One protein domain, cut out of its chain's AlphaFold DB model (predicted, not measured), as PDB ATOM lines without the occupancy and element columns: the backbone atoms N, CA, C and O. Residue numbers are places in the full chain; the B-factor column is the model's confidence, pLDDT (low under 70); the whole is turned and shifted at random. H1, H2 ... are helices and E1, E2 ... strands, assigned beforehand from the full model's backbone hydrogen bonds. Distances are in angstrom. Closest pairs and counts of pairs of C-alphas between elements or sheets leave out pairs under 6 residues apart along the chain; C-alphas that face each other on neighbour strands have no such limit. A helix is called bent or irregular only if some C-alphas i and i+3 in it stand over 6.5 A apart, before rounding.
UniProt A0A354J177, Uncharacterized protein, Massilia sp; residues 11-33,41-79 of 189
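This is residues 11 to 33 and 41 to 79 of the 189 residues of an uncharacterized protein of Massilia sp (UniProt A0A354J177). Beside a small antiparallel sheet, strands E1 and E2, helix H1 and the longer, bent H2 meet near their ends as an L. Residues 51 to 79 of H2 stick out. The printed part, 62 residues with H1, E1, E2, H2 in order, is mostly helix and extended, with radius of gyration of the C-alphas 20.7 A and spans 64 by 34 by 12 A.

Between E1, residues 29 to 33, and E2, residues 41 to 43, N 30 and O 42 are within hydrogen-bond range, 2.8 A. H2, residues 45 to 79, assigned as one helix by its hydrogen bonds, is bent: C-alphas 68 and 71, where arm H2a ends and H2b begins, are 6.6 A apart. H1, residues 12 to 28, and H2a touch only at their ends, about perpendicular at 84 degrees; the closest C-alphas, Met 28 and Lys 47, are 5.3 A apart. Every O i to N i+4 pair in H1, H2a and H2b is within hydrogen-bond range.

H1 runs 24.2 A from C-alpha 12 (-40.171, 20.722, 42.254); H2a runs 34.4 A; H2b ends at C-alpha 79 (-18.934, 71.515, 5.999).

Across the cut, residues 34 to 40, C-alphas 33 and 41 are 8.7 A apart. Model pLDDT is under 70 at residues 74 to 75 and 77 to 79.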
ATOM      1  N   THR A  11     -38.200  17.222  39.455       78.69
ATOM      2  CA  THR A  11     -37.952  18.022  40.653       78.69
ATOM      3  C   THR A  11     -39.009  19.124  40.778       78.69
ATOM      4  O   THR A  11     -39.654  19.529  39.810       78.69
ATOM      5  N   LYS A  12     -39.215  19.630  42.000       73.81
ATOM      6  CA  LYS A  12     -40.171  20.722  42.254       73.81
ATOM      7  C   LYS A  12     -39.816  21.997  41.474       73.81
ATOM      8  O   LYS A  12     -40.725  22.717  41.077       73.81
ATOM      9  N   GLU A  13     -38.527  22.251  41.269       77.25
ATOM     10  CA  GLU A  13     -38.001  23.402  40.521       77.25
ATOM     11  C   GLU A  13     -38.312  23.271  39.025       77.25
ATOM     12  O   GLU A  13     -38.937  24.159  38.458       77.25
ATOM     13  N   GLU A  14     -38.048  22.111  38.417       78.06
ATOM     14  CA  GLU A  14     -38.398  21.855  37.007       78.06
ATOM     15  C   GLU A  14     -39.906  21.956  36.744       78.06
ATOM     16  O   GLU A  14     -40.343  22.377  35.671       78.06
ATOM     17  N   LEU A  15     -40.726  21.557  37.719       78.12
ATOM     18  CA  LEU A  15     -42.178  21.652  37.607       78.12
ATOM     19  C   LEU A  15     -42.655  23.104  37.754       78.12
ATOM     20  O   LEU A  15     -43.606  23.500  37.085       78.12
ATOM     21  N   GLN A  16     -41.982  23.910  38.579       79.50
ATOM     22  CA  GLN A  16     -42.241  25.347  38.673       79.50
ATOM     23  C   GLN A  16     -41.879  26.065  37.374       79.50
ATOM     24  O   GLN A  16     -42.723  26.796  36.860       79.50
ATOM     25  N   ASP A  17     -40.700  25.805  36.813       84.50
ATOM     26  CA  ASP A  17     -40.256  26.423  35.561       84.50
ATOM     27  C   ASP A  17     -41.203  26.078  34.408       84.50
ATOM     28  O   ASP A  17     -41.683  26.965  33.710       84.50
ATOM     29  N   ARG A  18     -41.610  24.810  34.287       79.00
ATOM     30  CA  ARG A  18     -42.585  24.391  33.267       79.00
ATOM     31  C   ARG A  18     -43.957  25.032  33.424       79.00
ATOM     32  O   ARG A  18     -44.620  25.320  32.432       79.00
ATOM     33  N   VAL A  19     -44.414  25.229  34.660       82.56
ATOM     34  CA  VAL A  19     -45.686  25.920  34.917       82.56
ATOM     35  C   VAL A  19     -45.564  27.397  34.554       82.56
ATOM     36  O   VAL A  19     -46.489  27.947  33.959       82.56
ATOM     37  N   ILE A  20     -44.433  28.028  34.870       83.25
ATOM     38  CA  ILE A  20     -44.152  29.412  34.482       83.25
ATOM     39  C   ILE A  20     -44.124  29.531  32.956       83.25
ATOM     40  O   ILE A  20     -44.846  30.367  32.418       83.25
ATOM     41  N   ASP A  21     -43.398  28.659  32.260       84.38
ATOM     42  CA  ASP A  21     -43.311  28.646  30.797       84.38
ATOM     43  C   ASP A  21     -44.689  28.481  30.147       84.38
ATOM     44  O   ASP A  21     -45.048  29.248  29.256       84.38
ATOM     45  N   GLN A  22     -45.512  27.556  30.649       81.62
ATOM     46  CA  GLN A  22     -46.865  27.335  30.136       81.62
ATOM     47  C   GLN A  22     -47.780  28.552  30.348       81.62
ATOM     48  O   GLN A  22     -48.602  28.880  29.489       81.62
ATOM     49  N   ILE A  23     -47.661  29.227  31.498       82.75
ATOM     50  CA  ILE A  23     -48.414  30.454  31.788       82.75
ATOM     51  C   ILE A  23     -47.954  31.578  30.859       82.75
ATOM     52  O   ILE A  23     -48.791  32.279  30.290       82.75
ATOM     53  N   VAL A  24     -46.642  31.736  30.671       81.75
ATOM     54  CA  VAL A  24     -46.063  32.736  29.765       81.75
ATOM     55  C   VAL A  24     -46.530  32.482  28.335       81.75
ATOM     56  O   VAL A  24     -47.017  33.403  27.685       81.75
ATOM     57  N   GLU A  25     -46.466  31.242  27.861       80.94
ATOM     58  CA  GLU A  25     -46.912  30.863  26.522       80.94
ATOM     59  C   GLU A  25     -48.406  31.150  26.325       80.94
ATOM     60  O   GLU A  25     -48.794  31.761  25.329       80.94
ATOM     61  N   SER A  26     -49.242  30.824  27.315       77.25
ATOM     62  CA  SER A  26     -50.681  31.108  27.274       77.25
ATOM     63  C   SER A  26     -51.017  32.602  27.295       77.25
ATOM     64  O   SER A  26     -52.088  32.990  26.828       77.25
ATOM     65  N   VAL A  27     -50.160  33.445  27.874       81.94
ATOM     66  CA  VAL A  27     -50.340  34.905  27.890       81.94
ATOM     67  C   VAL A  27     -49.817  35.533  26.598       81.94
ATOM     68  O   VAL A  27     -50.380  36.516  26.110       81.94
ATOM     69  N   MET A  28     -48.752  34.972  26.026       80.88
ATOM     70  CA  MET A  28     -48.076  35.495  24.839       80.88
ATOM     71  C   MET A  28     -48.727  35.053  23.526       80.88
ATOM     72  O   MET A  28     -48.650  35.798  22.548       80.88
ATOM     73  N   TYR A  29     -49.407  33.905  23.499       83.19
ATOM     74  CA  TYR A  29     -49.999  33.333  22.289       83.19
ATOM     75  C   TYR A  29     -51.461  32.936  22.505       83.19
ATOM     76  O   TYR A  29     -51.820  32.306  23.496       83.19
ATOM     77  N   GLY A  30     -52.315  33.289  21.546       78.19
ATOM     78  CA  GLY A  30     -53.671  32.754  21.439       78.19
ATOM     79  C   GLY A  30     -53.723  31.628  20.409       78.19
ATOM     80  O   GLY A  30     -53.013  31.680  19.403       78.19
ATOM     81  N   ARG A  31     -54.579  30.629  20.645       78.25
ATOM     82  CA  ARG A  31     -54.871  29.572  19.668       78.25
ATOM     83  C   ARG A  31     -56.009  30.012  18.757       78.25
ATOM     84  O   ARG A  31     -57.062  30.418  19.246       78.25
ATOM     85  N   TYR A  32     -55.790  29.925  17.454       74.31
ATOM     86  CA  TYR A  32     -56.774  30.262  16.432       74.31
ATOM     87  C   TYR A  32     -56.817  29.147  15.391       74.31
ATOM     88  O   TYR A  32     -55.770  28.643  14.999       74.31
ATOM     89  N   ALA A  33     -58.011  28.788  14.926       75.88
ATOM     90  CA  ALA A  33     -58.143  27.943  13.744       75.88
ATOM     91  C   ALA A  33     -57.817  28.775  12.495       75.88
ATOM     92  O   ALA A  33     -58.263  29.926  12.388       75.88
ATOM     93  N   PHE A  41     -50.858  29.258  16.230       74.69
ATOM     94  CA  PHE A  41     -50.529  30.199  17.291       74.69
ATOM     95  C   PHE A  41     -50.435  31.602  16.696       74.69
ATOM     96  O   PHE A  41     -49.662  31.839  15.768       74.69
ATOM     97  N   ARG A  42     -51.204  32.550  17.237       77.00
ATOM     98  CA  ARG A  42     -51.044  33.975  16.918       77.00
ATOM     99  C   ARG A  42     -50.633  34.742  18.159       77.00
ATOM    100  O   ARG A  42     -51.104  34.454  19.259       77.00
ATOM    101  N   ASP A  43     -49.793  35.748  17.962       80.50
ATOM    102  CA  ASP A  43     -49.349  36.634  19.033       80.50
ATOM    103  C   ASP A  43     -50.552  37.287  19.721       80.50
ATOM    104  O   ASP A  43     -51.466  37.810  19.071       80.50
ATOM    105  N   SER A  44     -50.561  37.262  21.050       81.69
ATOM    106  CA  SER A  44     -51.600  37.918  21.829       81.69
ATOM    107  C   SER A  44     -51.494  39.440  21.696       81.69
ATOM    108  O   SER A  44     -50.435  40.002  21.402       81.69
ATOM    109  N   ARG A  45     -52.597  40.145  21.976       77.44
ATOM    110  CA  ARG A  45     -52.591  41.619  22.045       77.44
ATOM    111  C   ARG A  45     -51.543  42.145  23.031       77.44
ATOM    112  O   ARG A  45     -50.957  43.192  22.782       77.44
ATOM    113  N   PHE A  46     -51.299  41.404  24.112       79.19
ATOM    114  CA  PHE A  46     -50.295  41.739  25.114       79.19
ATOM    115  C   PHE A  46     -48.876  41.652  24.546       79.19
ATOM    116  O   PHE A  46     -48.113  42.602  24.699       79.19
ATOM    117  N   LYS A  47     -48.545  40.568  23.830       83.81
ATOM    118  CA  LYS A  47     -47.244  40.420  23.165       83.81
ATOM    119  C   LYS A  47     -47.016  41.520  22.127       83.81
ATOM    120  O   LYS A  47     -45.992  42.187  22.160       83.81
ATOM    121  N   GLN A  48     -48.016  41.802  21.293       82.88
ATOM    122  CA  GLN A  48     -47.933  42.882  20.305       82.88
ATOM    123  C   GLN A  48     -47.719  44.265  20.944       82.88
ATOM    124  O   GLN A  48     -47.003  45.098  20.393       82.88
ATOM    125  N   GLU A  49     -48.350  44.549  22.087       83.75
ATOM    126  CA  GLU A  49     -48.168  45.816  22.806       83.75
ATOM    127  C   GLU A  49     -46.804  45.891  23.509       83.75
ATOM    128  O   GLU A  49     -46.175  46.951  23.520       83.75
ATOM    129  N   LEU A  50     -46.327  44.771  24.058       86.19
ATOM    130  CA  LEU A  50     -44.996  44.652  24.646       86.19
ATOM    131  C   LEU A  50     -43.915  44.884  23.587       86.19
ATOM    132  O   LEU A  50     -43.054  45.740  23.783       86.19
ATOM    133  N   ASP A  51     -44.006  44.197  22.449       86.06
ATOM    134  CA  ASP A  51     -43.055  44.320  21.346       86.06
ATOM    135  C   ASP A  51     -43.035  45.750  20.803       86.06
ATOM    136  O   ASP A  51     -41.963  46.324  20.624       86.06
ATOM    137  N   LYS A  52     -44.204  46.389  20.654       89.19
ATOM    138  CA  LYS A  52     -44.287  47.814  20.290       89.19
ATOM    139  C   LYS A  52     -43.627  48.723  21.320       89.19
ATOM    140  O   LYS A  52     -42.933  49.661  20.946       89.19
ATOM    141  N   ARG A  53     -43.822  48.481  22.621       89.12
ATOM    142  CA  ARG A  53     -43.158  49.273  23.674       89.12
ATOM    143  C   ARG A  53     -41.646  49.092  23.653       89.12
ATOM    144  O   ARG A  53     -40.928  50.070  23.846       89.12
ATOM    145  N   VAL A  54     -41.171  47.870  23.428       89.25
ATOM    146  CA  VAL A  54     -39.740  47.569  23.314       89.25
ATOM    147  C   VAL A  54     -39.157  48.244  22.075       89.25
ATOM    148  O   VAL A  54     -38.141  48.920  22.197       89.25
ATOM    149  N   GLN A  55     -39.825  48.142  20.923       89.44
ATOM    150  CA  GLN A  55     -39.437  48.832  19.689       89.44
ATOM    151  C   GLN A  55     -39.360  50.342  19.898       89.44
ATOM    152  O   GLN A  55     -38.292  50.913  19.716       89.44
ATOM    153  N   ASN A  56     -40.425  50.966  20.407       91.38
ATOM    154  CA  ASN A  56     -40.436  52.405  20.680       91.38
ATOM    155  C   ASN A  56     -39.298  52.814  21.624       91.38
ATOM    156  O   ASN A  56     -38.651  53.833  21.419       91.38
ATOM    157  N   ARG A  57     -39.014  52.006  22.654       90.69
ATOM    158  CA  ARG A  57     -37.921  52.290  23.587       90.69
ATOM    159  C   ARG A  57     -36.554  52.202  22.913       90.69
ATOM    160  O   ARG A  57     -35.687  53.022  23.213       90.69
ATOM    161  N   ILE A  58     -36.354  51.214  22.043       89.69
ATOM    162  CA  ILE A  58     -35.131  51.069  21.251       89.69
ATOM    163  C   ILE A  58     -34.993  52.269  20.314       89.69
ATOM    164  O   ILE A  58     -33.952  52.924  20.339       89.69
ATOM    165  N   ASP A  59     -36.046  52.613  19.580       91.44
ATOM    166  CA  ASP A  59     -36.066  53.748  18.659       91.44
ATOM    167  C   ASP A  59     -35.748  55.061  19.384       91.44
ATOM    168  O   ASP A  59     -34.866  55.799  18.951       91.44
ATOM    169  N   ASP A  60     -36.357  55.313  20.545       92.62
ATOM    170  CA  ASP A  60     -36.062  56.484  21.378       92.62
ATOM    171  C   ASP A  60     -34.584  56.529  21.791       92.62
ATOM    172  O   ASP A  60     -33.939  57.579  21.734       92.62
ATOM    173  N   THR A  61     -34.016  55.391  22.207       89.75
ATOM    174  CA  THR A  61     -32.600  55.331  22.597       89.75
ATOM    175  C   THR A  61     -31.655  55.524  21.415       89.75
ATOM    176  O   THR A  61     -30.641  56.210  21.559       89.75
ATOM    177  N   ILE A  62     -31.982  54.966  20.246       87.38
ATOM    178  CA  ILE A  62     -31.208  55.147  19.016       87.38
ATOM    179  C   ILE A  62     -31.265  56.608  18.583       87.38
ATOM    180  O   ILE A  62     -30.217  57.196  18.325       87.38
ATOM    181  N   ASN A  63     -32.451  57.212  18.575       88.38
ATOM    182  CA  ASN A  63     -32.637  58.614  18.220       88.38
ATOM    183  C   ASN A  63     -31.859  59.532  19.169       88.38
ATOM    184  O   ASN A  63     -31.104  60.381  18.705       88.38
ATOM    185  N   ALA A  64     -31.923  59.300  20.484       89.06
ATOM    186  CA  ALA A  64     -31.152  60.078  21.456       89.06
ATOM    187  C   ALA A  64     -29.628  59.946  21.252       89.06
ATOM    188  O   ALA A  64     -28.882  60.921  21.391       89.06
ATOM    189  N   MET A  65     -29.136  58.750  20.907       84.62
ATOM    190  CA  MET A  65     -27.724  58.550  20.564       84.62
ATOM    191  C   MET A  65     -27.353  59.238  19.246       84.62
ATOM    192  O   MET A  65     -26.292  59.863  19.158       84.62
ATOM    193  N   ALA A  66     -28.220  59.169  18.238       79.00
ATOM    194  CA  ALA A  66     -28.020  59.824  16.955       79.00
ATOM    195  C   ALA A  66     -27.987  61.353  17.102       79.00
ATOM    196  O   ALA A  66     -27.080  62.001  16.581       79.00
ATOM    197  N   GLU A  67     -28.894  61.937  17.878       82.50
ATOM    198  CA  GLU A  67     -28.906  63.376  18.147       82.50
ATOM    199  C   GLU A  67     -27.646  63.843  18.874       82.50
ATOM    200  O   GLU A  67     -27.085  64.888  18.546       82.50
ATOM    201  N   LYS A  68     -27.159  63.053  19.835       82.25
ATOM    202  CA  LYS A  68     -25.991  63.422  20.637       82.25
ATOM    203  C   LYS A  68     -24.667  63.268  19.890       82.25
ATOM    204  O   LYS A  68     -23.763  64.074  20.098       82.25
ATOM    205  N   TYR A  69     -24.521  62.222  19.079       79.44
ATOM    206  CA  TYR A  69     -23.228  61.847  18.497       79.44
ATOM    207  C   TYR A  69     -23.178  61.947  16.976       79.44
ATOM    208  O   TYR A  69     -22.107  62.179  16.426       79.44
ATOM    209  N   ILE A  70     -24.293  61.760  16.275       74.00
ATOM    210  CA  ILE A  70     -24.310  61.739  14.810       74.00
ATOM    211  C   ILE A  70     -24.592  63.142  14.279       74.00
ATOM    212  O   ILE A  70     -23.791  63.646  13.499       74.00
ATOM    213  N   LEU A  71     -25.656  63.813  14.735       75.50
ATOM    214  CA  LEU A  71     -26.034  65.136  14.214       75.50
ATOM    215  C   LEU A  71     -24.913  66.192  14.290       75.50
ATOM    216  O   LEU A  71     -24.664  66.830  13.265       75.50
ATOM    217  N   PRO A  72     -24.175  66.359  15.410       76.81
ATOM    218  CA  PRO A  72     -23.119  67.371  15.490       76.81
ATOM    219  C   PRO A  72     -21.965  67.078  14.525       76.81
ATOM    220  O   PRO A  72     -21.385  67.983  13.928       76.81
ATOM    221  N   ASN A  73     -21.665  65.792  14.337       72.44
ATOM    222  CA  ASN A  73     -20.590  65.340  13.467       72.44
ATOM    223  C   ASN A  73     -20.991  65.398  11.991       72.44
ATOM    224  O   ASN A  73     -20.156  65.705  11.150       72.44
ATOM    225  N   VAL A  74     -22.262  65.158  11.656       69.50
ATOM    226  CA  VAL A  74     -22.770  65.260  10.281       69.50
ATOM    227  C   VAL A  74     -22.638  66.686   9.758       69.50
ATOM    228  O   VAL A  74     -22.159  66.857   8.641       69.50
ATOM    229  N   SER A  75     -22.974  67.705  10.555       67.56
ATOM    230  CA  SER A  75     -22.749  69.104  10.165       67.56
ATOM    231  C   SER A  75     -21.269  69.378   9.894       67.56
ATOM    232  O   SER A  75     -20.922  69.896   8.835       67.56
ATOM    233  N   GLN A  76     -20.382  68.932  10.789       70.50
ATOM    234  CA  GLN A  76     -18.940  69.101  10.618       70.50
ATOM    235  C   GLN A  76     -18.399  68.357   9.385       70.50
ATOM    236  O   GLN A  76     -17.565  68.895   8.652       70.50
ATOM    237  N   TYR A  77     -18.875  67.138   9.124       68.31
ATOM    238  CA  TYR A  77     -18.495  66.367   7.944       68.31
ATOM    239  C   TYR A  77     -19.013  67.007   6.661       68.31
ATOM    240  O   TYR A  77     -18.260  67.086   5.701       68.31
ATOM    241  N   ILE A  78     -20.247  67.510   6.641       66.62
ATOM    242  CA  ILE A  78     -20.818  68.202   5.479       66.62
ATOM    243  C   ILE A  78     -20.036  69.482   5.160       66.62
ATOM    244  O   ILE A  78     -19.745  69.743   3.994       66.62
ATOM    245  N   GLU A  79     -19.669  70.259   6.177       66.94
ATOM    246  CA  GLU A  79     -18.934  71.515   5.999       66.94
ATOM    247  C   GLU A  79     -17.466  71.293   5.608       66.94
ATOM    248  O   GLU A  79     -16.915  72.055   4.812       66.94
TER     249      GLU A  79